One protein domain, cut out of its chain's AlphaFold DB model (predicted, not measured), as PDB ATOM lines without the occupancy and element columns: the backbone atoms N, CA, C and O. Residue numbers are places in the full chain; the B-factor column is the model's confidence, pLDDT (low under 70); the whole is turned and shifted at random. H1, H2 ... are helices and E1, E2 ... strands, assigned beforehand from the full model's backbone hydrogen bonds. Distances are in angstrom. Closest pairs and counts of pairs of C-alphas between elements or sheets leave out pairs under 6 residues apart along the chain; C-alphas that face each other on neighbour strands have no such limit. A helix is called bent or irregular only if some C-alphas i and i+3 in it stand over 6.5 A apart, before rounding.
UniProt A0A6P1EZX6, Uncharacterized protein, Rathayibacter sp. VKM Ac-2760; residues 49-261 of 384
ATOM      1  N   ASP A  49     -11.729   2.912   1.571       81.94
ATOM      2  CA  ASP A  49     -13.168   2.608   1.507       81.94
ATOM      3  C   ASP A  49     -13.626   1.635   2.605       81.94
ATOM      4  O   ASP A  49     -14.737   1.741   3.133       81.94
ATOM      5  N   ARG A  50     -12.788   0.647   2.949       82.62
ATOM      6  CA  ARG A  50     -13.080  -0.297   4.040       82.62
ATOM      7  C   ARG A  50     -12.977   0.368   5.407       82.62
ATOM      8  O   ARG A  50     -13.785   0.051   6.276       82.62
ATOM      9  N   SER A  51     -12.017   1.274   5.582       87.56
ATOM     10  CA  SER A  51     -11.878   2.070   6.802       87.56
ATOM     11  C   SER A  51     -13.105   2.962   7.009       87.56
ATOM     12  O   SER A  51     -13.748   2.896   8.054       87.56
ATOM     13  N   VAL A  52     -13.517   3.703   5.973       91.00
ATOM     14  CA  VAL A  52     -14.720   4.550   6.001       91.00
ATOM     15  C   VAL A  52     -15.969   3.727   6.309       91.00
ATOM     16  O   VAL A  52     -16.740   4.095   7.192       91.00
ATOM     17  N   ALA A  53     -16.158   2.585   5.641       91.44
ATOM     18  CA  ALA A  53     -17.302   1.714   5.903       91.44
ATOM     19  C   ALA A  53     -17.353   1.226   7.362       91.44
ATOM     20  O   ALA A  53     -18.429   1.210   7.954       91.44
ATOM     21  N   ALA A  54     -16.204   0.883   7.956       92.19
ATOM     22  CA  ALA A  54     -16.129   0.467   9.354       92.19
ATOM     23  C   ALA A  54     -16.475   1.607  10.326       92.19
ATOM     24  O   ALA A  54     -17.163   1.372  11.319       92.19
ATOM     25  N   VAL A  55     -16.052   2.841  10.034       93.00
ATOM     26  CA  VAL A  55     -16.427   4.025  10.827       93.00
ATOM     27  C   VAL A  55     -17.928   4.291  10.746       93.00
ATOM     28  O   VAL A  55     -18.561   4.540  11.769       93.00
ATOM     29  N   VAL A  56     -18.508   4.204   9.548       93.62
ATOM     30  CA  VAL A  56     -19.947   4.409   9.343       93.62
ATOM     31  C   VAL A  56     -20.761   3.315  10.033       93.62
ATOM     32  O   VAL A  56     -21.725   3.626  10.727       93.62
ATOM     33  N   GLU A  57     -20.362   2.045   9.922       93.81
ATOM     34  CA  GLU A  57     -21.021   0.948  10.640       93.81
ATOM     35  C   GLU A  57     -20.919   1.136  12.159       93.81
ATOM     36  O   GLU A  57     -21.924   0.988  12.859       93.81
ATOM     37  N   ALA A  58     -19.743   1.506  12.678       92.50
ATOM     38  CA  ALA A  58     -19.539   1.803  14.094       92.50
ATOM     39  C   ALA A  58     -20.433   2.959  14.569       92.50
ATOM     40  O   ALA A  58     -21.067   2.864  15.620       92.50
ATOM     41  N   TRP A  59     -20.560   4.018  13.767       92.81
ATOM     42  CA  TRP A  59     -21.470   5.119  14.055       92.81
ATOM     43  C   TRP A  59     -22.932   4.669  14.084       92.81
ATOM     44  O   TRP A  59     -23.581   4.860  15.111       92.81
ATOM     45  N   VAL A  60     -23.428   4.017  13.026       94.38
ATOM     46  CA  VAL A  60     -24.825   3.555  12.922       94.38
ATOM     47  C   VAL A  60     -25.179   2.602  14.061       94.38
ATOM     48  O   VAL A  60     -26.146   2.799  14.793       94.38
ATOM     49  N   THR A  61     -24.390   1.540  14.217       94.00
ATOM     50  CA  THR A  61     -24.679   0.448  15.158       94.00
ATOM     51  C   THR A  61     -24.328   0.810  16.595       94.00
ATOM     52  O   THR A  61     -24.811   0.184  17.542       94.00
ATOM     53  N   GLY A  62     -23.464   1.809  16.764       92.19
ATOM     54  CA  GLY A  62     -22.931   2.221  18.046       92.19
ATOM     55  C   GLY A  62     -21.803   1.381  18.597       92.19
ATOM     56  O   GLY A  62     -21.446   1.566  19.758       92.19
ATOM     57  N   GLN A  63     -21.276   0.461  17.797       90.56
ATOM     58  CA  GLN A  63     -20.122  -0.330  18.182       90.56
ATOM     59  C   GLN A  63     -18.876   0.545  18.277       90.56
ATOM     60  O   GLN A  63     -18.707   1.510  17.533       90.56
ATOM     61  N   ARG A  64     -17.972   0.176  19.185       88.06
ATOM     62  CA  ARG A  64     -16.676   0.847  19.303       88.06
ATOM     63  C   ARG A  64     -15.848   0.601  18.047       88.06
ATOM     64  O   ARG A  64     -15.685  -0.546  17.627       88.06
ATOM     65  N   HIS A  65     -15.287   1.664  17.487       90.19
ATOM     66  CA  HIS A  65     -14.315   1.547  16.411       90.19
ATOM     67  C   HIS A  65     -12.907   1.361  17.012       90.19
ATOM     68  O   HIS A  65     -12.552   2.073  17.950       90.19
ATOM     69  N   PRO A  66     -12.064   0.448  16.494       85.75
ATOM     70  CA  PRO A  66     -10.755   0.155  17.090       85.75
ATOM     71  C   PRO A  66      -9.773   1.335  17.041       85.75
ATOM     72  O   PRO A  66      -8.856   1.404  17.854       85.75
ATOM     73  N   VAL A  67      -9.949   2.246  16.078       87.69
ATOM     74  CA  VAL A  67      -9.067   3.411  15.876       87.69
ATOM     75  C   VAL A  67      -9.680   4.704  16.412       87.69
ATOM     76  O   VAL A  67      -8.960   5.548  16.937       87.69
ATOM     77  N   HIS A  68     -11.000   4.858  16.292       87.69
ATOM     78  CA  HIS A  68     -11.691   6.119  16.554       87.69
ATOM     79  C   HIS A  68     -12.583   5.937  17.772       87.69
ATOM     80  O   HIS A  68     -13.610   5.268  17.689       87.69
ATOM     81  N   ARG A  69     -12.185   6.508  18.911       84.06
ATOM     82  CA  ARG A  69     -12.954   6.383  20.160       84.06
ATOM     83  C   ARG A  69     -14.289   7.116  20.094       84.06
ATOM     84  O   ARG A  69     -15.267   6.681  20.687       84.06
ATOM     85  N   THR A  70     -14.318   8.218  19.354       88.25
ATOM     86  CA  THR A  70     -15.515   9.027  19.150       88.25
ATOM     87  C   THR A  70     -15.817   9.108  17.663       88.25
ATOM     88  O   THR A  70     -14.930   9.400  16.860       88.25
ATOM     89  N   VAL A  71     -17.078   8.887  17.291       91.62
ATOM     90  CA  VAL A  71     -17.571   9.190  15.944       91.62
ATOM     91  C   VAL A  71     -18.663  10.244  16.061       91.62
ATOM     92  O   VAL A  71     -19.690  10.013  16.701       91.62
ATOM     93  N   ILE A  72     -18.397  11.418  15.494       92.12
ATOM     94  CA  ILE A  72     -19.260  12.598  15.543       92.12
ATOM     95  C   ILE A  72     -20.009  12.686  14.218       92.12
ATOM     96  O   ILE A  72     -19.387  12.631  13.158       92.12
ATOM     97  N   PHE A  73     -21.327  12.860  14.273       93.75
ATOM     98  CA  PHE A  73     -22.141  13.145  13.093       93.75
ATOM     99  C   PHE A  73     -22.697  14.558  13.175       93.75
ATOM    100  O   PHE A  73     -23.369  14.914  14.144       93.75
ATOM    101  N   ALA A  74     -22.410  15.361  12.160       92.50
ATOM    102  CA  ALA A  74     -22.873  16.730  12.064       92.50
ATOM    103  C   ALA A  74     -23.775  16.891  10.839       92.50
ATOM    104  O   ALA A  74     -23.394  16.524   9.730       92.50
ATOM    105  N   GLU A  75     -24.966  17.451  11.033       90.88
ATOM    106  CA  GLU A  75     -25.865  17.868   9.943       90.88
ATOM    107  C   GLU A  75     -25.560  19.280   9.444       90.88
ATOM    108  O   GLU A  75     -25.956  19.662   8.345       90.88
ATOM    109  N   VAL A  76     -24.840  20.054  10.254       85.19
ATOM    110  CA  VAL A  76     -24.470  21.443   9.993       85.19
ATOM    111  C   VAL A  76     -23.017  21.682  10.383       85.19
ATOM    112  O   VAL A  76     -22.505  21.046  11.303       85.19
ATOM    113  N   ASP A  77     -22.367  22.614   9.689       80.00
ATOM    114  CA  ASP A  77     -21.066  23.150  10.092       80.00
ATOM    115  C   ASP A  77     -21.291  24.242  11.152       80.00
ATOM    116  O   ASP A  77     -21.871  25.289  10.863       80.00
ATOM    117  N   ASP A  78     -20.929  23.951  12.402       80.94
ATOM    118  CA  ASP A  78     -21.217  24.771  13.585       80.94
ATOM    119  C   ASP A  78     -20.038  24.700  14.564       80.94
ATOM    120  O   ASP A  78     -19.408  23.651  14.697       80.94
ATOM    121  N   ASP A  79     -19.777  25.777  15.315       83.00
ATOM    122  CA  ASP A  79     -18.699  25.858  16.319       83.00
ATOM    123  C   ASP A  79     -18.737  24.708  17.350       83.00
ATOM    124  O   ASP A  79     -17.710  24.304  17.899       83.00
ATOM    125  N   ARG A  80     -19.919  24.132  17.608       86.19
ATOM    126  CA  ARG A  80     -20.079  22.943  18.466       86.19
ATOM    127  C   ARG A  80     -19.367  21.708  17.918       86.19
ATOM    128  O   ARG A  80     -18.902  20.881  18.702       86.19
ATOM    129  N   VAL A  81     -19.301  21.563  16.596       84.25
ATOM    130  CA  VAL A  81     -18.584  20.468  15.933       84.25
ATOM    131  C   VAL A  81     -17.094  20.595  16.223       84.25
ATOM    132  O   VAL A  81     -16.490  19.622  16.671       84.25
ATOM    133  N   ASP A  82     -16.539  21.800  16.072       82.31
ATOM    134  CA  ASP A  82     -15.142  22.113  16.392       82.31
ATOM    135  C   ASP A  82     -14.823  21.855  17.872       82.31
ATOM    136  O   ASP A  82     -13.785  21.277  18.202       82.31
ATOM    137  N   GLU A  83     -15.723  22.245  18.779       86.00
ATOM    138  CA  GLU A  83     -15.549  22.010  20.214       86.00
ATOM    139  C   GLU A  83     -15.514  20.511  20.550       86.00
ATOM    140  O   GLU A  83     -14.665  20.070  21.326       86.00
ATOM    141  N   LEU A  84     -16.421  19.716  19.973       85.81
ATOM    142  CA  LEU A  84     -16.477  18.268  20.187       85.81
ATOM    143  C   LEU A  84     -15.261  17.563  19.580       85.81
ATOM    144  O   LEU A  84     -14.635  16.739  20.245       85.81
ATOM    145  N   ALA A  85     -14.908  17.930  18.350       83.88
ATOM    146  CA  ALA A  85     -13.723  17.470  17.640       83.88
ATOM    147  C   ALA A  85     -12.435  17.747  18.433       83.88
ATOM    148  O   ALA A  85     -11.587  16.869  18.580       83.88
ATOM    149  N   GLY A  86     -12.310  18.943  19.014       83.56
ATOM    150  CA  GLY A  86     -11.143  19.347  19.799       83.56
ATOM    151  C   GLY A  86     -10.934  18.570  21.104       83.56
ATOM    152  O   GLY A  86      -9.855  18.657  21.691       83.56
ATOM    153  N   ARG A  87     -11.929  17.804  21.575       85.69
ATOM    154  CA  ARG A  87     -11.825  16.991  22.802       85.69
ATOM    155  C   ARG A  87     -11.145  15.642  22.576       85.69
ATOM    156  O   ARG A  87     -10.649  15.060  23.540       85.69
ATOM    157  N   ASP A  88     -11.125  15.144  21.342       84.62
ATOM    158  CA  ASP A  88     -10.585  13.827  21.007       84.62
ATOM    159  C   ASP A  88      -9.874  13.854  19.651       84.62
ATOM    160  O   ASP A  88     -10.492  13.775  18.592       84.62
ATOM    161  N   ALA A  89      -8.539  13.883  19.693       83.06
ATOM    162  CA  ALA A  89      -7.717  13.890  18.486       83.06
ATOM    163  C   ALA A  89      -7.822  12.606  17.647       83.06
ATOM    164  O   ALA A  89      -7.401  12.584  16.493       83.06
ATOM    165  N   SER A  90      -8.385  11.532  18.209       86.56
ATOM    166  CA  SER A  90      -8.674  10.291  17.489       86.56
ATOM    167  C   SER A  90     -10.085  10.247  16.906       86.56
ATOM    168  O   SER A  90     -10.431   9.247  16.280       86.56
ATOM    169  N   ALA A  91     -10.902  11.290  17.079       88.62
ATOM    170  CA  ALA A  91     -12.276  11.286  16.597       88.62
ATOM    171  C   ALA A  91     -12.354  11.131  15.070       88.62
ATOM    172  O   ALA A  91     -11.490  11.607  14.325       88.62
ATOM    173  N   ALA A  92     -13.419  10.477  14.614       90.50
ATOM    174  CA  ALA A  92     -13.872  10.555  13.235       90.50
ATOM    175  C   ALA A  92     -15.074  11.501  13.150       90.50
ATOM    176  O   ALA A  92     -15.972  11.446  13.991       90.50
ATOM    177  N   LEU A  93     -15.092  12.358  12.136       91.56
ATOM    178  CA  LEU A  93     -16.123  13.370  11.939       91.56
ATOM    179  C   LEU A  93     -16.838  13.146  10.602       91.56
ATOM    180  O   LEU A  93     -16.201  13.216   9.555       91.56
ATOM    181  N   LEU A  94     -18.148  12.896  10.639       92.62
ATOM    182  CA  LEU A  94     -19.021  12.828   9.466       92.62
ATOM    183  C   LEU A  94     -19.685  14.193   9.243       92.62
ATOM    184  O   LEU A  94     -20.429  14.653  10.110       92.62
ATOM    185  N   VAL A  95     -19.438  14.822   8.089       91.12
ATOM    186  CA  VAL A  95     -19.914  16.183   7.753       91.12
ATOM    187  C   VAL A  95     -20.525  16.272   6.349       91.12
ATOM    188  O   VAL A  95     -20.100  15.536   5.450       91.12
ATOM    189  N   PRO A  96     -21.484  17.189   6.107       91.00
ATOM    190  CA  PRO A  96     -22.062  17.378   4.783       91.00
ATOM    191  C   PRO A  96     -21.012  17.919   3.805       91.00
ATOM    192  O   PRO A  96     -20.337  18.908   4.077       91.00
ATOM    193  N   ALA A  97     -20.921  17.339   2.610       87.56
ATOM    194  CA  ALA A  97     -19.997  17.776   1.563       87.56
ATOM    195  C   ALA A  97     -20.285  19.212   1.083       87.56
ATOM    196  O   ALA A  97     -19.390  19.901   0.593       87.56
ATOM    197  N   GLU A  98     -21.535  19.661   1.216       78.19
ATOM    198  CA  GLU A  98     -22.004  20.993   0.816       78.19
ATOM    199  C   GLU A  98     -21.518  22.105   1.754       78.19
ATOM    200  O   GLU A  98     -21.452  23.263   1.333       78.19
ATOM    201  N   ALA A  99     -21.083  21.760   2.975       65.06
ATOM    202  CA  ALA A  99     -20.471  22.699   3.916       65.06
ATOM    203  C   ALA A  99     -19.221  23.395   3.331       65.06
ATOM    204  O   ALA A  99     -18.913  24.529   3.688       65.06
ATOM    205  N   ARG A 100     -18.568  22.782   2.332       54.03
ATOM    206  CA  ARG A 100     -17.409  23.332   1.599       54.03
ATOM    207  C   ARG A 100     -17.697  24.585   0.769       54.03
ATOM    208  O   ARG A 100     -16.770  25.280   0.351       54.03
ATOM    209  N   SER A 101     -18.963  24.862   0.466       50.69
ATOM    210  CA  SER A 101     -19.347  25.921  -0.482       50.69
ATOM    211  C   SER A 101     -19.100  27.335   0.055       50.69
ATOM    212  O   SER A 101     -19.095  28.293  -0.717       50.69
ATOM    213  N   SER A 102     -18.862  27.472   1.361       52.72
ATOM    214  CA  SER A 102     -18.681  28.758   2.046       52.72
ATOM    215  C   SER A 102     -17.230  29.276   2.028       52.72
ATOM    216  O   SER A 102     -16.916  30.262   2.693       52.72
ATOM    217  N   GLY A 103     -16.349  28.653   1.233       51.69
ATOM    218  CA  GLY A 103     -14.905  28.907   1.228       51.69
ATOM    219  C   GLY A 103     -14.192  28.147   2.354       51.69
ATOM    220  O   GLY A 103     -14.865  27.612   3.231       51.69
ATOM    221  N   PRO A 104     -12.846  28.070   2.354       48.66
ATOM    222  CA  PRO A 104     -12.109  27.483   3.466       48.66
ATOM    223  C   PRO A 104     -12.336  28.363   4.694       48.66
ATOM    224  O   PRO A 104     -11.651  29.368   4.904       48.66
ATOM    225  N   SER A 105     -13.340  28.025   5.497       53.94
ATOM    226  CA  SER A 105     -13.419  28.553   6.842       53.94
ATOM    227  C   SER A 105     -12.159  28.058   7.556       53.94
ATOM    228  O   SER A 105     -11.718  26.917   7.395       53.94
ATOM    229  N   SER A 106     -11.533  28.916   8.356       54.97
ATOM    230  CA  SER A 106     -10.432  28.482   9.216       54.97
ATOM    231  C   SER A 106     -10.860  27.338  10.148       54.97
ATOM    232  O   SER A 106      -9.996  26.649  10.672       54.97
ATOM    233  N   ALA A 107     -12.166  27.113  10.352       51.44
ATOM    234  CA  ALA A 107     -12.754  25.982  11.067       51.44
ATOM    235  C   ALA A 107     -12.514  24.634  10.364       51.44
ATOM    236  O   ALA A 107     -11.938  23.758  10.994       51.44
ATOM    237  N   GLU A 108     -12.781  24.480   9.062       54.28
ATOM    238  CA  GLU A 108     -12.581  23.196   8.358       54.28
ATOM    239  C   GLU A 108     -11.107  22.744   8.382       54.28
ATOM    240  O   GLU A 108     -10.786  21.579   8.632       54.28
ATOM    241  N   GLU A 109     -10.175  23.680   8.186       60.91
ATOM    242  CA  GLU A 109      -8.741  23.388   8.261       60.91
ATOM    243  C   GLU A 109      -8.255  23.174   9.710       60.91
ATOM    244  O   GLU A 109      -7.289  22.441   9.935       60.91
ATOM    245  N   ARG A 110      -8.934  23.764  10.708       56.50
ATOM    246  CA  ARG A 110      -8.687  23.518  12.141       56.50
ATOM    247  C   ARG A 110      -9.237  22.161  12.582       56.50
ATOM    248  O   ARG A 110      -8.493  21.426  13.222       56.50
ATOM    249  N   ALA A 111     -10.453  21.792  12.188       55.53
ATOM    250  CA  ALA A 111     -11.071  20.497  12.458       55.53
ATOM    251  C   ALA A 111     -10.234  19.364  11.855       55.53
ATOM    252  O   ALA A 111      -9.872  18.433  12.564       55.53
ATOM    253  N   ARG A 112      -9.788  19.499  10.597       60.66
ATOM    254  CA  ARG A 112      -8.872  18.536   9.949       60.66
ATOM    255  C   ARG A 112      -7.507  18.408  10.632       60.66
ATOM    256  O   ARG A 112      -6.864  17.374  10.495       60.66
ATOM    257  N   ARG A 113      -7.035  19.446  11.335       59.00
ATOM    258  CA  ARG A 113      -5.822  19.368  12.173       59.00
ATOM    259  C   ARG A 113      -6.105  18.815  13.571       59.00
ATOM    260  O   ARG A 113      -5.166  18.381  14.231       59.00
ATOM    261  N   ALA A 114      -7.356  18.878  14.024       61.50
ATOM    262  CA  ALA A 114      -7.772  18.504  15.367       61.50
ATOM    263  C   ALA A 114      -8.258  17.054  15.468       61.50
ATOM    264  O   ALA A 114      -8.073  16.474  16.526       61.50
ATOM    265  N   VAL A 115      -8.836  16.471  14.410       69.44
ATOM    266  CA  VAL A 115      -9.388  15.101  14.416       69.44
ATOM    267  C   VAL A 115      -8.605  14.146  13.529       69.44
ATOM    268  O   VAL A 115      -7.938  14.551  12.578       69.44
ATOM    269  N   GLY A 116      -8.722  12.852  13.822       71.38
ATOM    270  CA  GLY A 116      -7.993  11.808  13.113       71.38
ATOM    271  C   GLY A 116      -8.529  11.541  11.709       71.38
ATOM    272  O   GLY A 116      -7.764  11.154  10.827       71.38
ATOM    273  N   THR A 117      -9.835  11.711  11.469       86.06
ATOM    274  CA  THR A 117     -10.456  11.412  10.165       86.06
ATOM    275  C   THR A 117     -11.703  12.263   9.923       86.06
ATOM    276  O   THR A 117     -12.551  12.391  10.802       86.06
ATOM    277  N   VAL A 118     -11.834  12.819   8.715       87.69
ATOM    278  CA  VAL A 118     -13.028  13.551   8.261       87.69
ATOM    279  C   VAL A 118     -13.642  12.800   7.084       87.69
ATOM    280  O   VAL A 118     -12.957  12.525   6.100       87.69
ATOM    281  N   ILE A 119     -14.922  12.462   7.200       90.69
ATOM    282  CA  ILE A 119     -15.697  11.699   6.222       90.69
ATOM    283  C   ILE A 119     -16.823  12.591   5.722       90.69
ATOM    284  O   ILE A 119     -17.653  13.071   6.489       90.69
ATOM    285  N   GLU A 120     -16.864  12.798   4.417       91.19
ATOM    286  CA  GLU A 120     -17.899  13.615   3.798       91.19
ATOM    287  C   GLU A 120     -19.069  12.777   3.331       91.19
ATOM    288  O   GLU A 120     -18.900  11.667   2.816       91.19
ATOM    289  N   TYR A 121     -20.254  13.361   3.448       93.62
ATOM    290  CA  TYR A 121     -21.475  12.752   2.961       93.62
ATOM    291  C   TYR A 121     -22.328  13.716   2.141       93.62
ATOM    292  O   TYR A 121     -22.197  14.933   2.232       93.62
ATOM    293  N   ARG A 122     -23.221  13.172   1.317       94.38
ATOM    294  CA  ARG A 122     -24.271  13.926   0.614       94.38
ATOM    295  C   ARG A 122     -25.638  13.388   1.004       94.38
ATOM    296  O   ARG A 122     -25.731  12.217   1.348       94.38
ATOM    297  N   GLY A 123     -26.674  14.210   0.891       94.31
ATOM    298  CA  GLY A 123     -28.034  13.822   1.264       94.31
ATOM    299  C   GLY A 123     -28.363  14.160   2.716       94.31
ATOM    300  O   GLY A 123     -27.789  15.090   3.285       94.31
ATOM    301  N   ARG A 124     -29.324  13.436   3.290       93.06
ATOM    302  CA  ARG A 124     -29.867  13.657   4.638       93.06
ATOM    303  C   ARG A 124     -29.927  12.332   5.390       93.06
ATOM    304  O   ARG A 124     -29.790  11.277   4.785       93.06
ATOM    305  N   PHE A 125     -30.057  12.376   6.712       92.44
ATOM    306  CA  PHE A 125     -30.143  11.153   7.519       92.44
ATOM    307  C   PHE A 125     -30.849  11.352   8.868       92.44
ATOM    308  O   PHE A 125     -30.536  10.682   9.864       92.44
ATOM    309  N   GLY A 126     -31.764  12.318   8.904       88.38
ATOM    310  CA  GLY A 126     -32.479  12.729  10.107       88.38
ATOM    311  C   GLY A 126     -33.872  12.114  10.200       88.38
ATOM    312  O   GLY A 126     -34.307  11.775  11.297       88.38
ATOM    313  N   GLU A 127     -34.546  11.926   9.064       90.88
ATOM    314  CA  GLU A 127     -35.938  11.476   8.979       90.88
ATOM    315  C   GLU A 127     -36.059  10.124   8.267       90.88
ATOM    316  O   GLU A 127     -35.270   9.782   7.390       90.88
ATOM    317  N   ILE A 128     -37.064   9.329   8.636       93.69
ATOM    318  CA  ILE A 128     -37.337   8.048   7.973       93.69
ATOM    319  C   ILE A 128     -37.591   8.274   6.474       93.69
ATOM    320  O   ILE A 128     -38.363   9.153   6.093       93.69
ATOM    321  N   GLY A 129     -36.948   7.466   5.633       93.44
ATOM    322  CA  GLY A 129     -36.917   7.614   4.179       93.44
ATOM    323  C   GLY A 129     -35.767   8.483   3.661       93.44
ATOM    324  O   GLY A 129     -35.578   8.559   2.449       93.44
ATOM    325  N   ASP A 130     -34.990   9.125   4.538       95.56
ATOM    326  CA  ASP A 130     -33.792   9.851   4.127       95.56
ATOM    327  C   ASP A 130     -32.713   8.910   3.568       95.56
ATOM    328  O   ASP A 130     -32.529   7.771   4.010       95.56
ATOM    329  N   GLU A 131     -31.921   9.444   2.640       96.56
ATOM    330  CA  GLU A 131     -30.763   8.776   2.058       96.56
ATOM    331  C   GLU A 131     -29.488   9.600   2.254       96.56
ATOM    332  O   GLU A 131     -29.445  10.804   1.967       96.56
ATOM    333  N   ILE A 132     -28.416   8.916   2.656       95.75
ATOM    334  CA  ILE A 132     -27.076   9.488   2.796       95.75
ATOM    335  C   ILE A 132     -26.079   8.740   1.913       95.75
ATOM    336  O   ILE A 132     -26.008   7.514   1.928       95.75
ATOM    337  N   THR A 133     -25.261   9.468   1.154       95.75
ATOM    338  CA  THR A 133     -24.199   8.894   0.319       95.75
ATOM    339  C   THR A 133     -22.826   9.185   0.909       95.75
ATOM    340  O   THR A 133     -22.437  10.346   1.019       95.75
ATOM    341  N   ILE A 134     -22.059   8.134   1.211       93.06
ATOM    342  CA  ILE A 134     -20.706   8.190   1.781       93.06
ATOM    343  C   ILE A 134     -19.780   7.319   0.933       93.06
ATOM    344  O   ILE A 134     -20.108   6.168   0.653       93.06
ATOM    345  N   ALA A 135     -18.635   7.858   0.500       88.94
ATOM    346  CA  ALA A 135     -17.670   7.137  -0.349       88.94
ATOM    347  C   ALA A 135     -18.333   6.420  -1.555       88.94
ATOM    348  O   ALA A 135     -18.026   5.277  -1.886       88.94
ATOM    349  N   GLY A 136     -19.309   7.084  -2.186       88.50
ATOM    350  CA  GLY A 136     -20.043   6.554  -3.342       88.50
ATOM    351  C   GLY A 136     -21.078   5.464  -3.034       88.50
ATOM    352  O   GLY A 136     -21.632   4.894  -3.970       88.50
ATOM    353  N   ARG A 137     -21.358   5.172  -1.758       90.94
ATOM    354  CA  ARG A 137     -22.387   4.216  -1.324       90.94
ATOM    355  C   ARG A 137     -23.535   4.950  -0.653       90.94
ATOM    356  O   ARG A 137     -23.290   5.757   0.238       90.94
ATOM    357  N   THR A 138     -24.760   4.651  -1.062       95.25
ATOM    358  CA  THR A 138     -25.968   5.204  -0.444       95.25
ATOM    359  C   THR A 138     -26.477   4.264   0.641       95.25
ATOM    360  O   THR A 138     -26.542   3.053   0.423       95.25
ATOM    361  N   LEU A 139     -26.794   4.829   1.803       96.06
ATOM    362  CA  LEU A 139     -27.514   4.186   2.889       96.06
ATOM    363  C   LEU A 139     -28.903   4.815   2.973       96.06
ATOM    364  O   LEU A 139     -29.017   6.038   3.029       96.06
ATOM    365  N   GLU A 140     -29.924   3.978   3.028       97.38
ATOM    366  CA  GLU A 140     -31.309   4.390   3.243       97.38
ATOM    367  C   GLU A 140     -31.677   4.247   4.721       97.38
ATOM    368  O   GLU A 140     -31.302   3.259   5.357       97.38
ATOM    369  N   LEU A 141     -32.396   5.213   5.286       97.12
ATOM    370  CA  LEU A 141     -32.898   5.153   6.654       97.12
ATOM    371  C   LEU A 141     -34.352   4.678   6.675       97.12
ATOM    372  O   LEU A 141     -35.221   5.321   6.098       97.12
ATOM    373  N   GLN A 142     -34.636   3.599   7.401       97.12
ATOM    374  CA  GLN A 142     -35.978   3.041   7.535       97.12
ATOM    375  C   GLN A 142     -36.393   2.842   8.991       97.12
ATOM    376  O   GLN A 142     -35.562   2.620   9.876       97.12
ATOM    377  N   ASP A 143     -37.700   2.922   9.233       96.50
ATOM    378  CA  ASP A 143     -38.288   2.611  10.533       96.50
ATOM    379  C   ASP A 143     -38.337   1.093  10.749       96.50
ATOM    380  O   ASP A 143     -38.596   0.330   9.818       96.50
ATOM    381  N   TYR A 144     -38.106   0.657  11.986       97.44
ATOM    382  CA  TYR A 144     -38.120  -0.753  12.362       97.44
ATOM    383  C   TYR A 144     -39.423  -1.454  12.001       97.44
ATOM    384  O   TYR A 144     -39.388  -2.456  11.284       97.44
ATOM    385  N   ALA A 145     -40.565  -0.909  12.420       95.75
ATOM    386  CA  ALA A 145     -41.855  -1.544  12.186       95.75
ATOM    387  C   ALA A 145     -42.212  -1.562  10.691       95.75
ATOM    388  O   ALA A 145     -42.765  -2.543  10.194       95.75
ATOM    389  N   ALA A 146     -41.857  -0.507   9.952       95.06
ATOM    390  CA  ALA A 146     -42.091  -0.442   8.509       95.06
ATOM    391  C   ALA A 146     -41.164  -1.368   7.699       95.06
ATOM    392  O   ALA A 146     -41.586  -1.930   6.686       95.06
ATOM    393  N   SER A 147     -39.915  -1.557   8.139       95.56
ATOM    394  CA  SER A 147     -38.882  -2.273   7.376       95.56
ATOM    395  C   SER A 147     -39.215  -3.739   7.089       95.56
ATOM    396  O   SER A 147     -38.758  -4.286   6.088       95.56
ATOM    397  N   ALA A 148     -40.076  -4.363   7.899       94.12
ATOM    398  CA  ALA A 148     -40.558  -5.724   7.670       94.12
ATOM    399  C   ALA A 148     -41.363  -5.888   6.364       94.12
ATOM    400  O   ALA A 148     -41.524  -7.011   5.882       94.12
ATOM    401  N   PHE A 149     -41.860  -4.787   5.791       94.44
ATOM    402  CA  PHE A 149     -42.709  -4.771   4.597       94.44
ATOM    403  C   PHE A 149     -42.011  -4.196   3.358       94.44
ATOM    404  O   PHE A 149     -42.648  -4.064   2.311       94.44
ATOM    405  N   LEU A 150     -40.731  -3.830   3.469       93.44
ATOM    406  CA  LEU A 150     -39.964  -3.208   2.395       93.44
ATOM    407  C   LEU A 150     -38.964  -4.194   1.793       93.44
ATOM    408  O   LEU A 150     -38.307  -4.959   2.500       93.44
ATOM    409  N   ASP A 151     -38.813  -4.134   0.472       92.44
ATOM    410  CA  ASP A 151     -37.744  -4.849  -0.214       92.44
ATOM    411  C   ASP A 151     -36.400  -4.178   0.077       92.44
ATOM    412  O   ASP A 151     -36.241  -2.962  -0.058       92.44
ATOM    413  N   VAL A 152     -35.391  -4.978   0.422       91.81
ATOM    414  CA  VAL A 152     -34.038  -4.464   0.643       91.81
ATOM    415  C   VAL A 152     -33.319  -4.334  -0.701       91.81
ATOM    416  O   VAL A 152     -32.706  -5.281  -1.194       91.81
ATOM    417  N   VAL A 153     -33.398  -3.146  -1.304       88.25
ATOM    418  CA  VAL A 153     -32.779  -2.845  -2.612       88.25
ATOM    419  C   VAL A 153     -31.290  -2.480  -2.481       88.25
ATOM    420  O   VAL A 153     -30.516  -2.650  -3.425       88.25
ATOM    421  N   GLY A 154     -30.851  -2.037  -1.300       90.81
ATOM    422  CA  GLY A 154     -29.474  -1.619  -1.034       90.81
ATOM    423  C   GLY A 154     -29.111  -1.643   0.454       90.81
ATOM    424  O   GLY A 154     -29.826  -2.242   1.258       90.81
ATOM    425  N   PRO A 155     -27.966  -1.049   0.835       94.62
ATOM    426  CA  PRO A 155     -27.630  -0.804   2.232       94.62
ATOM    427  C   PRO A 155     -28.716   0.015   2.936       94.62
ATOM    428  O   PRO A 155     -29.040   1.123   2.517       94.62
ATOM    429  N   MET A 156     -29.248  -0.527   4.022       96.56
ATOM    430  CA  MET A 156     -30.351   0.053   4.772       96.56
ATOM    431  C   MET A 156     -29.990   0.097   6.251       96.56
ATOM    432  O   MET A 156     -29.454  -0.859   6.811       96.56
ATOM    433  N   VAL A 157     -30.295   1.212   6.895       97.44
ATOM    434  CA  VAL A 157     -30.224   1.381   8.338       97.44
ATOM    435  C   VAL A 157     -31.640   1.351   8.875       97.44
ATOM    436  O   VAL A 157     -32.457   2.190   8.520       97.44
ATOM    437  N   VAL A 158     -31.912   0.400   9.754       97.62
ATOM    438  CA  VAL A 158     -33.195   0.273  10.438       97.62
ATOM    439  C   VAL A 158     -33.081   0.913  11.815       97.62
ATOM    440  O   VAL A 158     -32.147   0.612  12.562       97.62
ATOM    441  N   ARG A 159     -34.014   1.803  12.156       96.06
ATOM    442  CA  ARG A 159     -33.989   2.599  13.388       96.06
ATOM    443  C   ARG A 159     -35.302   2.486  14.159       96.06
ATOM    444  O   ARG A 159     -36.361   2.330  13.569       96.06
ATOM    445  N   LEU A 160     -35.217   2.598  15.485       96.19
ATOM    446  CA  LEU A 160     -36.376   2.756  16.368       96.19
ATOM    447  C   LEU A 160     -36.700   4.254  16.465       96.19
ATOM    448  O   LEU A 160     -36.077   4.951  17.265       96.19
ATOM    449  N   GLY A 161     -37.584   4.756  15.598       92.12
ATOM    450  CA  GLY A 161     -37.895   6.193  15.517       92.12
ATOM    451  C   GLY A 161     -39.013   6.661  16.455       92.12
ATOM    452  O   GLY A 161     -39.113   7.848  16.754       92.12
ATOM    453  N   ASP A 162     -39.852   5.741  16.930       94.62
ATOM    454  CA  ASP A 162     -40.984   6.023  17.812       94.62
ATOM    455  C   ASP A 162     -41.230   4.877  18.820       94.62
ATOM    456  O   ASP A 162     -40.536   3.852  18.847       94.62
ATOM    457  N   GLU A 163     -42.235   5.047  19.687       96.38
ATOM    458  CA  GLU A 163     -42.645   4.001  20.631       96.38
ATOM    459  C   GLU A 163     -43.187   2.735  19.944       96.38
ATOM    460  O   GLU A 163     -43.167   1.661  20.551       96.38
ATOM    461  N   GLY A 164     -43.687   2.849  18.708       96.94
ATOM    462  CA  GLY A 164     -44.193   1.734  17.914       96.94
ATOM    463  C   GLY A 164     -43.063   0.827  17.441       96.94
ATOM    464  O   GLY A 164     -43.132  -0.383  17.647       96.94
ATOM    465  N   GLY A 165     -41.984   1.405  16.909       97.06
ATOM    466  CA  GLY A 165     -40.760   0.682  16.567       97.06
ATOM    467  C   GLY A 165     -40.139  -0.007  17.785       97.06
ATOM    468  O   GLY A 165     -39.739  -1.167  17.698       97.06
ATOM    469  N   TRP A 166     -40.121   0.660  18.947       97.81
ATOM    470  CA  TRP A 166     -39.676   0.043  20.204       97.81
ATOM    471  C   TRP A 166     -40.535  -1.165  20.598       97.81
ATOM    472  O   TRP A 166     -39.988  -2.221  20.901       97.81
ATOM    473  N   ALA A 167     -41.865  -1.032  20.576       98.19
ATOM    474  CA  ALA A 167     -42.769  -2.135  20.899       98.19
ATOM    475  C   ALA A 167     -42.605  -3.315  19.926       98.19
ATOM    476  O   ALA A 167     -42.464  -4.446  20.378       98.19
ATOM    477  N   ALA A 168     -42.520  -3.043  18.620       98.25
ATOM    478  CA  ALA A 168     -42.314  -4.067  17.599       98.25
ATOM    479  C   ALA A 168     -41.009  -4.853  17.810       98.25
ATOM    480  O   ALA A 168     -41.007  -6.075  17.693       98.25
ATOM    481  N   LEU A 169     -39.913  -4.181  18.188       98.38
ATOM    482  CA  LEU A 169     -38.658  -4.860  18.522       98.38
ATOM    483  C   LEU A 169     -38.828  -5.831  19.695       98.38
ATOM    484  O   LEU A 169     -38.262  -6.922  19.665       98.38
ATOM    485  N   LEU A 170     -39.557  -5.422  20.738       98.62
ATOM    486  CA  LEU A 170     -39.797  -6.266  21.908       98.62
ATOM    487  C   LEU A 170     -40.717  -7.445  21.579       98.62
ATOM    488  O   LEU A 170     -40.452  -8.546  22.052       98.62
ATOM    489  N   ASP A 171     -41.740  -7.231  20.753       98.56
ATOM    490  CA  ASP A 171     -42.642  -8.289  20.293       98.56
ATOM    491  C   ASP A 171     -41.878  -9.335  19.462       98.56
ATOM    492  O   ASP A 171     -41.972 -10.528  19.744       98.56
ATOM    493  N   ASP A 172     -41.045  -8.905  18.506       98.56
ATOM    494  CA  ASP A 172     -40.184  -9.805  17.724       98.56
ATOM    495  C   ASP A 172     -39.204 -10.571  18.623       98.56
ATOM    496  O   ASP A 172     -38.957 -11.765  18.434       98.56
ATOM    497  N   ALA A 173     -38.652  -9.898  19.631       98.25
ATOM    498  CA  ALA A 173     -37.774 -10.517  20.609       98.25
ATOM    499  C   ALA A 173     -38.521 -11.616  21.398       98.25
ATOM    500  O   ALA A 173     -37.989 -12.714  21.583       98.25
ATOM    501  N   ASP A 174     -39.749 -11.336  21.850       98.44
ATOM    502  CA  ASP A 174     -40.585 -12.274  22.607       98.44
ATOM    503  C   ASP A 174     -40.993 -13.475  21.731       98.44
ATOM    504  O   ASP A 174     -40.948 -14.620  22.194       98.44
ATOM    505  N   ILE A 175     -41.295 -13.242  20.448       98.25
ATOM    506  CA  ILE A 175     -41.545 -14.289  19.445       98.25
ATOM    507  C   ILE A 175     -40.306 -15.168  19.262       98.25
ATOM    508  O   ILE A 175     -40.416 -16.392  19.259       98.25
ATOM    509  N   VAL A 176     -39.107 -14.591  19.160       97.81
ATOM    510  CA  VAL A 176     -37.870 -15.383  19.079       97.81
ATOM    511  C   VAL A 176     -37.671 -16.227  20.333       97.81
ATOM    512  O   VAL A 176     -37.287 -17.391  20.230       97.81
ATOM    513  N   LEU A 177     -37.924 -15.673  21.519       96.12
ATOM    514  CA  LEU A 177     -37.764 -16.421  22.762       96.12
ATOM    515  C   LEU A 177     -38.755 -17.590  22.862       96.12
ATOM    516  O   LEU A 177     -38.365 -18.661  23.323       96.12
ATOM    517  N   GLY A 178     -40.010 -17.377  22.463       95.50
ATOM    518  CA  GLY A 178     -41.075 -18.376  22.570       95.50
ATOM    519  C   GLY A 178     -41.092 -19.397  21.433       95.50
ATOM    520  O   GLY A 178     -41.317 -20.579  21.676       95.50
ATOM    521  N   GLU A 179     -40.844 -18.954  20.203       96.06
ATOM    522  CA  GLU A 179     -41.062 -19.735  18.977       96.06
ATOM    523  C   GLU A 179     -39.786 -19.946  18.148       96.06
ATOM    524  O   GLU A 179     -39.773 -20.773  17.237       96.06
ATOM    525  N   GLY A 180     -38.701 -19.220  18.434       96.56
ATOM    526  CA  GLY A 180     -37.441 -19.342  17.690       96.56
ATOM    527  C   GLY A 180     -37.506 -18.767  16.272       96.56
ATOM    528  O   GLY A 180     -36.708 -19.147  15.414       96.56
ATOM    529  N   LEU A 181     -38.463 -17.873  16.005       97.44
ATOM    530  CA  LEU A 181     -38.690 -17.267  14.694       97.44
ATOM    531  C   LEU A 181     -38.093 -15.863  14.628       97.44
ATOM    532  O   LEU A 181     -38.621 -14.929  15.220       97.44
ATOM    533  N   PHE A 182     -36.999 -15.707  13.885       97.88
ATOM    534  CA  PHE A 182     -36.307 -14.425  13.759       97.88
ATOM    535  C   PHE A 182     -36.926 -13.517  12.687       97.88
ATOM    536  O   PHE A 182     -37.339 -14.007  11.628       97.88
ATOM    537  N   PRO A 183     -36.900 -12.187  12.882       97.06
ATOM    538  CA  PRO A 183     -37.355 -11.234  11.876       97.06
ATOM    539  C   PRO A 183     -36.454 -11.262  10.636       97.06
ATOM    540  O   PRO A 183     -35.304 -10.816  10.658       97.06
ATOM    541  N   ALA A 184     -36.986 -11.774   9.523       95.62
ATOM    542  CA  ALA A 184     -36.221 -12.000   8.294       95.62
ATOM    543  C   ALA A 184     -35.564 -10.725   7.735       95.62
ATOM    544  O   ALA A 184     -34.452 -10.791   7.209       95.62
ATOM    545  N   HIS A 185     -36.219  -9.571   7.883       94.69
ATOM    546  CA  HIS A 185     -35.725  -8.286   7.390       94.69
ATOM    547  C   HIS A 185     -34.397  -7.873   8.055       94.69
ATOM    548  O   HIS A 185     -33.512  -7.353   7.380       94.69
ATOM    549  N   LEU A 186     -34.179  -8.204   9.336       96.75
ATOM    550  CA  LEU A 186     -32.915  -7.914  10.035       96.75
ATOM    551  C   LEU A 186     -31.779  -8.882   9.687       96.75
ATOM    552  O   LEU A 186     -30.613  -8.596   9.967       96.75
ATOM    553  N   LEU A 187     -32.099 -10.035   9.095       96.62
ATOM    554  CA  LEU A 187     -31.103 -11.036   8.705       96.62
ATOM    555  C   LEU A 187     -30.453 -10.720   7.356       96.62
ATOM    556  O   LEU A 187     -29.452 -11.344   6.995       96.62
ATOM    557  N   HIS A 188     -30.993  -9.752   6.612       95.44
ATOM    558  CA  HIS A 188     -30.429  -9.358   5.332       95.44
ATOM    559  C   HIS A 188     -29.028  -8.731   5.522       95.44
ATOM    560  O   HIS A 188     -28.868  -7.819   6.337       95.44
ATOM    561  N   PRO A 189     -27.992  -9.150   4.764       93.06
ATOM    562  CA  PRO A 189     -26.622  -8.655   4.954       93.06
ATOM    563  C   PRO A 189     -26.454  -7.142   4.773       93.06
ATOM    564  O   PRO A 189     -25.542  -6.553   5.348       93.06
ATOM    565  N   SER A 190     -27.326  -6.517   3.978       93.69
ATOM    566  CA  SER A 190     -27.327  -5.067   3.735       93.69
ATOM    567  C   SER A 190     -28.073  -4.255   4.799       93.69
ATOM    568  O   SER A 190     -28.067  -3.034   4.711       93.69
ATOM    569  N   VAL A 191     -28.718  -4.895   5.781       96.19
ATOM    570  CA  VAL A 191     -29.483  -4.207   6.830       96.19
ATOM    571  C   VAL A 191     -28.627  -4.046   8.080       96.19
ATOM    572  O   VAL A 191     -28.101  -5.023   8.614       96.19
ATOM    573  N   LEU A 192     -28.502  -2.816   8.576       96.19
ATOM    574  CA  LEU A 192     -27.878  -2.473   9.851       96.19
ATOM    575  C   LEU A 192     -28.946  -2.017  10.846       96.19
ATOM    576  O   LEU A 192     -29.631  -1.030  10.604       96.19
ATOM    577  N   LEU A 193     -29.040  -2.679  11.999       97.12
ATOM    578  CA  LEU A 193     -29.840  -2.172  13.113       97.12
ATOM    579  C   LEU A 193     -29.074  -1.047  13.820       97.12
ATOM    580  O   LEU A 193     -27.994  -1.278  14.383       97.12
ATOM    581  N   ALA A 194     -29.630   0.161  13.776       95.94
ATOM    582  CA  ALA A 194     -29.089   1.318  14.466       95.94
ATOM    583  C   ALA A 194     -29.072   1.079  15.977       95.94
ATOM    584  O   ALA A 194     -29.935   0.397  16.525       95.94
ATOM    585  N   GLU A 195     -28.082   1.653  16.660       94.44
ATOM    586  CA  GLU A 195     -28.030   1.674  18.127       94.44
ATOM    587  C   GLU A 195     -27.949   0.304  18.823       94.44
ATOM    588  O   GLU A 195     -28.028   0.230  20.048       94.44
ATOM    589  N   ARG A 196     -27.717  -0.786  18.080       95.38
ATOM    590  CA  ARG A 196     -27.688  -2.152  18.627       95.38
ATOM    591  C   ARG A 196     -26.710  -2.349  19.793       95.38
ATOM    592  O   ARG A 196     -26.978  -3.163  20.673       95.38
ATOM    593  N   ASP A 197     -25.587  -1.620  19.822       94.75
ATOM    594  CA  ASP A 197     -24.610  -1.713  20.919       94.75
ATOM    595  C   ASP A 197     -25.209  -1.280  22.265       94.75
ATOM    596  O   ASP A 197     -24.761  -1.767  23.296       94.75
ATOM    597  N   ALA A 198     -26.263  -0.452  22.275       95.44
ATOM    598  CA  ALA A 198     -26.975  -0.073  23.496       95.44
ATOM    599  C   ALA A 198     -27.486  -1.300  24.263       95.44
ATOM    600  O   ALA A 198     -27.276  -1.407  25.469       95.44
ATOM    601  N   PHE A 199     -28.102  -2.250  23.552       96.44
ATOM    602  CA  PHE A 199     -28.632  -3.485  24.137       96.44
ATOM    603  C   PHE A 199     -27.517  -4.395  24.650       96.44
ATOM    604  O   PHE A 199     -27.639  -4.990  25.719       96.44
ATOM    605  N   LEU A 200     -26.414  -4.486  23.901       95.00
ATOM    606  CA  LEU A 200     -25.258  -5.292  24.291       95.00
ATOM    607  C   LEU A 200     -24.570  -4.705  25.528       95.00
ATOM    608  O   LEU A 200     -24.266  -5.434  26.466       95.00
ATOM    609  N   ALA A 201     -24.353  -3.389  25.540       94.00
ATOM    610  CA  ALA A 201     -23.715  -2.670  26.631       94.00
ATOM    611  C   ALA A 201     -24.551  -2.724  27.917       94.00
ATOM    612  O   ALA A 201     -23.990  -2.973  28.982       94.00
ATOM    613  N   GLU A 202     -25.874  -2.559  27.818       95.06
ATOM    614  CA  GLU A 202     -26.788  -2.689  28.958       95.06
ATOM    615  C   GLU A 202     -26.735  -4.101  29.557       95.06
ATOM    616  O   GLU A 202     -26.585  -4.245  30.769       95.06
ATOM    617  N   ALA A 203     -26.763  -5.142  28.718       92.94
ATOM    618  CA  ALA A 203     -26.769  -6.534  29.172       92.94
ATOM    619  C   ALA A 203     -25.515  -6.935  29.976       92.94
ATOM    620  O   ALA A 203     -25.598  -7.818  30.827       92.94
ATOM    621  N   VAL A 204     -24.369  -6.286  29.740       91.25
ATOM    622  CA  VAL A 204     -23.122  -6.517  30.500       91.25
ATOM    623  C   VAL A 204     -22.780  -5.393  31.486       91.25
ATOM    624  O   VAL A 204     -21.708  -5.415  32.088       91.25
ATOM    625  N   GLY A 205     -23.641  -4.380  31.637       90.44
ATOM    626  CA  GLY A 205     -23.379  -3.219  32.496       90.44
ATOM    627  C   GLY A 205     -22.165  -2.378  32.072       90.44
ATOM    628  O   GLY A 205     -21.527  -1.740  32.910       90.44
ATOM    629  N   ARG A 206     -21.808  -2.386  30.782       90.31
ATOM    630  CA  ARG A 206     -20.664  -1.635  30.243       90.31
ATOM    631  C   ARG A 206     -21.090  -0.206  29.896       90.31
ATOM    632  O   ARG A 206     -22.119  -0.027  29.246       90.31
ATOM    633  N   PRO A 207     -20.283   0.821  30.222       85.56
ATOM    634  CA  PRO A 207     -20.562   2.176  29.770       85.56
ATOM    635  C   PRO A 207     -20.455   2.279  28.249       85.56
ATOM    636  O   PRO A 207     -19.571   1.693  27.608       85.56
ATOM    637  N   ARG A 208     -21.338   3.090  27.679       84.88
ATOM    638  CA  ARG A 208     -21.341   3.386  26.256       84.88
ATOM    639  C   ARG A 208     -20.431   4.571  25.939       84.88
ATOM    640  O   ARG A 208     -20.404   5.554  26.675       84.88
ATOM    641  N   GLU A 209     -19.688   4.478  24.837       79.00
ATOM    642  CA  GLU A 209     -18.915   5.620  24.341       79.00
ATOM    643  C   GLU A 209     -19.856   6.671  23.729       79.00
ATOM    644  O   GLU A 209     -20.808   6.313  23.025       79.00
ATOM    645  N   PRO A 210     -19.633   7.966  24.011       72.88
ATOM    646  CA  PRO A 210     -20.462   9.024  23.459       72.88
ATOM    647  C   PRO A 210     -20.348   9.050  21.930       72.88
ATOM    648  O   PRO A 210     -19.249   8.997  21.384       72.88
ATOM    649  N   ARG A 211     -21.483   9.193  21.237       86.19
ATOM    650  CA  ARG A 211     -21.532   9.427  19.783       86.19
ATOM    651  C   ARG A 211     -22.311  10.704  19.515       86.19
ATOM    652  O   ARG A 211     -23.522  10.657  19.296       86.19
ATOM    653  N   PRO A 212     -21.639  11.857  19.632       89.31
ATOM    654  CA  PRO A 212     -22.301  13.135  19.505       89.31
ATOM    655  C   PRO A 212     -22.954  13.282  18.131       89.31
ATOM    656  O   PRO A 212     -22.320  13.064  17.098       89.31
ATOM    657  N   VAL A 213     -24.214  13.694  18.146       92.12
ATOM    658  CA  VAL A 213     -24.962  14.121  16.968       92.12
ATOM    659  C   VAL A 213     -25.229  15.611  17.108       92.12
ATOM    660  O   VAL A 213     -25.757  16.053  18.132       92.12
ATOM    661  N   VAL A 214     -24.849  16.383  16.093       92.00
ATOM    662  CA  VAL A 214     -25.124  17.820  15.984       92.00
ATOM    663  C   VAL A 214     -26.187  18.002  14.895       92.00
ATOM    664  O   VAL A 214     -25.832  18.137  13.722       92.00
ATOM    665  N   PRO A 215     -27.484  17.934  15.249       90.31
ATOM    666  CA  PRO A 215     -28.560  18.024  14.271       90.31
ATOM    667  C   PRO A 215     -28.722  19.459  13.759       90.31
ATOM    668  O   PRO A 215     -28.378  20.425  14.451       90.31
ATOM    669  N   ALA A 216     -29.339  19.616  12.589       86.38
ATOM    670  CA  ALA A 216     -29.634  20.922  12.003       86.38
ATOM    671  C   ALA A 216     -30.613  21.740  12.859       86.38
ATOM    672  O   ALA A 216     -30.580  22.970  12.848       86.38
ATOM    673  N   SER A 217     -31.442  21.069  13.667       84.56
ATOM    674  CA  SER A 217     -32.325  21.704  14.654       84.56
ATOM    675  C   SER A 217     -31.578  22.407  15.795       84.56
ATOM    676  O   SER A 217     -32.191  23.137  16.572       84.56
ATOM    677  N   GLY A 218     -30.272  22.165  15.937       85.38
ATOM    678  CA  GLY A 218     -29.444  22.692  17.014       85.38
ATOM    679  C   GLY A 218     -29.341  21.774  18.237       85.38
ATOM    680  O   GLY A 218     -30.042  20.771  18.369       85.38
ATOM    681  N   GLY A 219     -28.434  22.135  19.148       87.50
ATOM    682  CA  GLY A 219     -28.048  21.314  20.298       87.50
ATOM    683  C   GLY A 219     -27.017  20.232  19.957       87.50
ATOM    684  O   GLY A 219     -26.464  20.200  18.860       87.50
ATOM    685  N   VAL A 220     -26.734  19.374  20.937       90.44
ATOM    686  CA  VAL A 220     -25.928  18.151  20.794       90.44
ATOM    687  C   VAL A 220     -26.719  17.021  21.446       90.44
ATOM    688  O   VAL A 220     -27.273  17.221  22.530       90.44
ATOM    689  N   ARG A 221     -26.779  15.849  20.818       90.56
ATOM    690  CA  ARG A 221     -27.346  14.611  21.385       90.56
ATOM    691  C   ARG A 221     -26.256  13.551  21.513       90.56
ATOM    692  O   ARG A 221     -25.277  13.605  20.777       90.56
ATOM    693  N   TRP A 222     -26.400  12.596  22.432       85.56
ATOM    694  CA  TRP A 222     -25.416  11.506  22.605       85.56
ATOM    695  C   TRP A 222     -25.620  10.302  21.669       85.56
ATOM    696  O   TRP A 222     -24.776   9.401  21.630       85.56
ATOM    697  N   ALA A 223     -26.745  10.289  20.959       88.38
ATOM    698  CA  ALA A 223     -27.132   9.356  19.908       88.38
ATOM    699  C   ALA A 223     -28.198  10.049  19.028       88.38
ATOM    700  O   ALA A 223     -28.789  11.028  19.498       88.38
ATOM    701  N   PRO A 224     -28.481   9.570  17.801       86.88
ATOM    702  CA  PRO A 224     -29.506  10.165  16.931       86.88
ATOM    703  C   PRO A 224     -30.872  10.317  17.626       86.88
ATOM    704  O   PRO A 224     -31.436  11.413  17.658       86.88
ATOM    705  N   GLU A 225     -31.304   9.248  18.299       87.56
ATOM    706  CA  GLU A 225     -32.568   9.147  19.051       87.56
ATOM    707  C   GLU A 225     -32.399   9.338  20.568       87.56
ATOM    708  O   GLU A 225     -33.309   9.121  21.376       87.56
ATOM    709  N   GLY A 226     -31.196   9.741  20.973       87.69
ATOM    710  CA  GLY A 226     -30.855   9.967  22.365       87.69
ATOM    711  C   GLY A 226     -31.373  11.311  22.878       87.69
ATOM    712  O   GLY A 226     -31.661  12.226  22.099       87.69
ATOM    713  N   PRO A 227     -31.429  11.487  24.208       87.69
ATOM    714  CA  PRO A 227     -31.709  12.788  24.794       87.69
ATOM    715  C   PRO A 227     -30.602  13.801  24.452       87.69
ATOM    716  O   PRO A 227     -29.485  13.455  24.047       87.69
ATOM    717  N   THR A 228     -30.892  15.087  24.667       86.38
ATOM    718  CA  THR A 228     -29.878  16.147  24.594       86.38
ATOM    719  C   THR A 228     -28.708  15.854  25.527       86.38
ATOM    720  O   THR A 228     -28.898  15.382  26.646       86.38
ATOM    721  N   ALA A 229     -27.493  16.197  25.098       79.94
ATOM    722  CA  ALA A 229     -26.242  15.823  25.751       79.94
ATOM    723  C   ALA A 229     -26.071  16.359  27.188       79.94
ATOM    724  O   ALA A 229     -25.210  15.902  27.939       79.94
ATOM    725  N   THR A 230     -26.905  17.314  27.591       73.81
ATOM    726  CA  THR A 230     -26.992  17.843  28.956       73.81
ATOM    727  C   THR A 230     -27.699  16.900  29.935       73.81
ATOM    728  O   THR A 230     -27.571  17.082  31.145       73.81
ATOM    729  N   ALA A 231     -28.431  15.897  29.446       71.00
ATOM    730  CA  ALA A 231     -29.082  14.898  30.280       71.00
ATOM    731  C   ALA A 231     -28.043  13.891  30.795       71.00
ATOM    732  O   ALA A 231     -27.451  13.131  30.026       71.00
ATOM    733  N   ALA A 232     -27.820  13.880  32.109       71.75
ATOM    734  CA  ALA A 232     -26.995  12.864  32.747       71.75
ATOM    735  C   ALA A 232     -27.769  11.539  32.799       71.75
ATOM    736  O   ALA A 232     -28.798  11.443  33.464       71.75
ATOM    737  N   THR A 233     -27.268  10.512  32.116       76.12
ATOM    738  CA  THR A 233     -27.773   9.139  32.225       76.12
ATOM    739  C   THR A 233     -26.612   8.156  32.225       76.12
ATOM    740  O   THR A 233     -25.601   8.376  31.561       76.12
ATOM    741  N   THR A 234     -26.749   7.082  32.998       80.81
ATOM    742  CA  THR A 234     -25.766   5.996  33.077       80.81
ATOM    743  C   THR A 234     -26.206   4.740  32.331       80.81
ATOM    744  O   THR A 234     -25.366   3.877  32.101       80.81
ATOM    745  N   SER A 235     -27.487   4.625  31.951       92.19
ATOM    746  CA  SER A 235     -27.995   3.479  31.183       92.19
ATOM    747  C   SER A 235     -27.694   3.666  29.690       92.19
ATOM    748  O   SER A 235     -28.156   4.655  29.104       92.19
ATOM    749  N   PRO A 236     -26.967   2.724  29.054       94.06
ATOM    750  CA  PRO A 236     -26.759   2.712  27.609       94.06
ATOM    751  C   PRO A 236     -28.050   2.781  26.789       94.06
ATOM    752  O   PRO A 236     -28.072   3.478  25.773       94.06
ATOM    753  N   LEU A 237     -29.125   2.107  27.223       94.88
ATOM    754  CA  LEU A 237     -30.413   2.147  26.523       94.88
ATOM    755  C   LEU A 237     -31.072   3.524  26.609       94.88
ATOM    756  O   LEU A 237     -31.488   4.067  25.588       94.88
ATOM    757  N   VAL A 238     -31.119   4.126  27.800       94.75
ATOM    758  CA  VAL A 238     -31.691   5.474  27.973       94.75
ATOM    759  C   VAL A 238     -30.882   6.514  27.193       94.75
ATOM    760  O   VAL A 238     -31.452   7.439  26.621       94.75
ATOM    761  N   GLN A 239     -29.559   6.358  27.119       92.50
ATOM    762  CA  GLN A 239     -28.714   7.231  26.306       92.50
ATOM    763  C   GLN A 239     -29.010   7.112  24.803       92.50
ATOM    764  O   GLN A 239     -28.864   8.097  24.083       92.50
ATOM    765  N   ALA A 240     -29.406   5.929  24.328       93.56
ATOM    766  CA  ALA A 240     -29.675   5.677  22.915       93.56
ATOM    767  C   ALA A 240     -31.093   6.057  22.481       93.56
ATOM    768  O   ALA A 240     -31.259   6.567  21.381       93.56
ATOM    769  N   PHE A 241     -32.085   5.797  23.339       94.75
ATOM    770  CA  PHE A 241     -33.507   5.821  22.976       94.75
ATOM    771  C   PHE A 241     -34.360   6.745  23.852       94.75
ATOM    772  O   PHE A 241     -35.566   6.840  23.648       94.75
ATOM    773  N   GLY A 242     -33.771   7.439  24.832       93.62
ATOM    774  CA  GLY A 242     -34.511   8.309  25.755       93.62
ATOM    775  C   GLY A 242     -35.149   9.547  25.111       93.62
ATOM    776  O   GLY A 242     -35.895  10.250  25.785       93.62
ATOM    777  N   GLY A 243     -34.847   9.841  23.840       91.38
ATOM    778  CA  GLY A 243     -35.567  10.837  23.039       91.38
ATOM    779  C   GLY A 243     -36.821  10.288  22.348       91.38
ATOM    780  O   GLY A 243     -37.647  11.080  21.901       91.38
ATOM    781  N   VAL A 244     -36.972   8.962  22.292       92.62
ATOM    782  CA  VAL A 244     -38.040   8.244  21.581       92.62
ATOM    783  C   VAL A 244     -39.022   7.585  22.546       92.62
ATOM    784  O   VAL A 244     -40.233   7.665  22.354       92.62
ATOM    785  N   VAL A 245     -38.512   6.964  23.611       96.00
ATOM    786  CA  VAL A 245     -39.309   6.280  24.634       96.00
ATOM    787  C   VAL A 245     -38.985   6.863  26.004       96.00
ATOM    788  O   VAL A 245     -37.828   7.154  26.310       96.00
ATOM    789  N   ALA A 246     -40.001   6.999  26.861       95.44
ATOM    790  CA  ALA A 246     -39.803   7.448  28.236       95.44
ATOM    791  C   ALA A 246     -38.752   6.574  28.967       95.44
ATOM    792  O   ALA A 246     -38.878   5.342  28.954       95.44
ATOM    793  N   PRO A 247     -37.741   7.167  29.636       94.69
ATOM    794  CA  PRO A 247     -36.674   6.420  30.306       94.69
ATOM    795  C   PRO A 247     -37.168   5.339  31.273       94.69
ATOM    796  O   PRO A 247     -36.600   4.250  31.332       94.69
ATOM    797  N   GLU A 248     -38.245   5.602  32.012       95.69
ATOM    798  CA  GLU A 248     -38.823   4.654  32.964       95.69
ATOM    799  C   GLU A 248     -39.343   3.400  32.260       95.69
ATOM    800  O   GLU A 248     -39.140   2.290  32.755       95.69
ATOM    801  N   ARG A 249     -39.968   3.567  31.089       97.31
ATOM    802  CA  ARG A 249     -40.469   2.459  30.273       97.31
ATOM    803  C   ARG A 249     -39.319   1.631  29.710       97.31
ATOM    804  O   ARG A 249     -39.340   0.418  29.878       97.31
ATOM    805  N   ILE A 250     -38.280   2.277  29.168       97.31
ATOM    806  CA  ILE A 250     -37.063   1.595  28.688       97.31
ATOM    807  C   ILE A 250     -36.488   0.684  29.782       97.31
ATOM    808  O   ILE A 250     -36.201  -0.488  29.541       97.31
ATOM    809  N   LEU A 251     -36.343   1.207  31.003       95.94
ATOM    810  CA  LEU A 251     -35.774   0.458  32.126       95.94
ATOM    811  C   LEU A 251     -36.688  -0.676  32.611       95.94
ATOM    812  O   LEU A 251     -36.188  -1.717  33.038       95.94
ATOM    813  N   VAL A 252     -38.011  -0.488  32.583       97.69
ATOM    814  CA  VAL A 252     -38.981  -1.548  32.906       97.69
ATOM    815  C   VAL A 252     -38.910  -2.670  31.874       97.69
ATOM    816  O   VAL A 252     -38.765  -3.830  32.258       97.69
ATOM    817  N   ASP A 253     -38.930  -2.327  30.586       98.00
ATOM    818  CA  ASP A 253     -38.887  -3.293  29.489       98.00
ATOM    819  C   ASP A 253     -37.574  -4.091  29.493       98.00
ATOM    820  O   ASP A 253     -37.598  -5.319  29.390       98.00
ATOM    821  N   ALA A 254     -36.437  -3.418  29.704       96.00
ATOM    822  CA  ALA A 254     -35.125  -4.060  29.791       96.00
ATOM    823  C   ALA A 254     -35.017  -5.027  30.982       96.00
ATOM    824  O   ALA A 254     -34.473  -6.123  30.849       96.00
ATOM    825  N   ARG A 255     -35.569  -4.662  32.149       96.31
ATOM    826  CA  ARG A 255     -35.600  -5.548  33.330       96.31
ATOM    827  C   ARG A 255     -36.514  -6.751  33.137       96.31
ATOM    828  O   ARG A 255     -36.205  -7.820  33.654       96.31
ATOM    829  N   ALA A 256     -37.626  -6.581  32.423       97.25
ATOM    830  CA  ALA A 256     -38.534  -7.677  32.100       97.25
ATOM    831  C   ALA A 256     -37.913  -8.669  31.098       97.25
ATOM    832  O   ALA A 256     -38.280  -9.842  31.092       97.25
ATOM    833  N   ARG A 257     -36.955  -8.213  30.278       97.00
ATOM    834  CA  ARG A 257     -36.326  -8.991  29.200       97.00
ATOM    835  C   ARG A 257     -34.799  -8.995  29.323       97.00
ATOM    836  O   ARG A 257     -34.103  -8.476  28.451       97.00
ATOM    837  N   PRO A 258     -34.235  -9.630  30.366       94.44
ATOM    838  CA  PRO A 258     -32.781  -9.694  30.565       94.44
ATOM    839  C   PRO A 258     -32.025 -10.375  29.406       94.44
ATOM    840  O   PRO A 258     -30.822 -10.191  29.253       94.44
ATOM    841  N   TRP A 259     -32.720 -11.148  28.568       95.19
ATOM    842  CA  TRP A 259     -32.180 -11.822  27.383       95.19
ATOM    843  C   TRP A 259     -32.177 -10.938  26.118       95.19
ATOM    844  O   TRP A 259     -31.676 -11.376  25.082       95.19
ATOM    845  N   LEU A 260     -32.671  -9.695  26.173       96.94
ATOM    846  CA  LEU A 260     -32.795  -8.819  24.999       96.94
ATOM    847  C   LEU A 260     -31.446  -8.566  24.306       96.94
ATOM    848  O   LEU A 260     -31.344  -8.645  23.084       96.94
ATOM    849  N   GLY A 261     -30.370  -8.360  25.074       96.50
ATOM    850  CA  GLY A 261     -29.019  -8.250  24.511       96.50
ATOM    851  C   GLY A 261     -28.585  -9.516  23.759       96.50
ATOM    852  O   GLY A 261     -27.966  -9.428  22.697       96.50
TER     853      GLY A 261
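Overview. This is residues 49 to 261 of the 384 residues of an uncharacterized protein of Rathayibacter sp. VKM Ac-2760 (UniProt A0A6P1EZX6). A strongly twisted sheet of seven strands curls like part of a barrel round helix H1, with H2, H3 and H4 around its E1 to E3 part and H5, H6 and H7 around its E5 to E7 part. H8, H9 and H10 form a group off the sheet; the unnamed stretch 204 to 235 joins H8 to H9, and its residues 213 to 214 pair in parallel with residues 73 to 74 of E1. The 213 printed residues include ten named helices and seven named strands, ordered H1 E1 H2 E2 H3 H4 E3 E4 E5 H5 E6 H6 H7 E7 H8 H9 H10; the mixed sheet runs E1 E2 E3 E4 E5 E6 E7. The class is mixed, helices and strands, and the whole is compact, with a radius of gyration of the C-alphas of 17.2 A and spans of 57 by 39 by 30 A.

Along the chain. Find C-alpha 49 at (-13.168, 2.608, 1.507); there H1, residues 49 to 61, begins, 18.0 A long. Next come E1, 71 to 74, H2, 79 to 85, E2, 92 to 96, H3, 97 to 102, and H4, 106 to 114. H3 is only just irregular: C-alphas 99 and 102 are 6.6 A apart. Then read E3, 117 to 123, 19.8 A, E4, 131 to 134, E5, 137 to 143, 19.9 A, H5, 144 to 147, and E6, 156 to 159. From C-alpha 163 at (-42.645, 4.001, 20.631) H6, 163 to 179, runs 23.8 A. H7, 184 to 187, E7, 191 to 193, H8, 197 to 203, H9, 236 to 241, and H10, 247 to 256, follow.

Arrangement. Begin at H1: its closest C-alphas to edge strands E1 and E7 are Trp 59 to Val 71, 5.9 A, and Thr 61 to Leu 193, 6.1 A. E3 E4 E5 are a meander, each strand the antiparallel neighbour of the one before; within hydrogen-bond range are N 122 and O 133, 2.9 A, and N 132 and O 139, 3.0 A. E1, H2, E2 and E5, H5, E6 are among the strand-helix-strand units, parallel neighbour strands with a helix between, both crossovers right-handed; look for N 72 and O 92, 2.9 A, and N 157 and O 140, 2.8 A. H2 is on the opposite face from H1 and touches H4, Asp 82 to Ala 111 being their closest C-alphas, 5.9 A. H3 lies over none of the strands, H5 over E6; H4, H6 and H7 only graze the sheet. H9 touches H8, closest C-alphas Ala 198 and Pro 236, 5.0 A, and H10, Val 238 and Pro 247, 5.6 A. Every O i to N i+4 pair is within range in H1, H2, H4, H6, H8, H9 and H10; H3 has 0 of 2, but 2 of 3 O i to N i+3 pairs, and H5 and H7 are too short.

Size, cuts and confidence. The farthest C-alphas, Gly 103 and Gly 178, are 58.1 A apart. The printed part has no cut; the link H8 to H9, 32 residues, is long. Residues 99 to 115 of this model are under pLDDT 70.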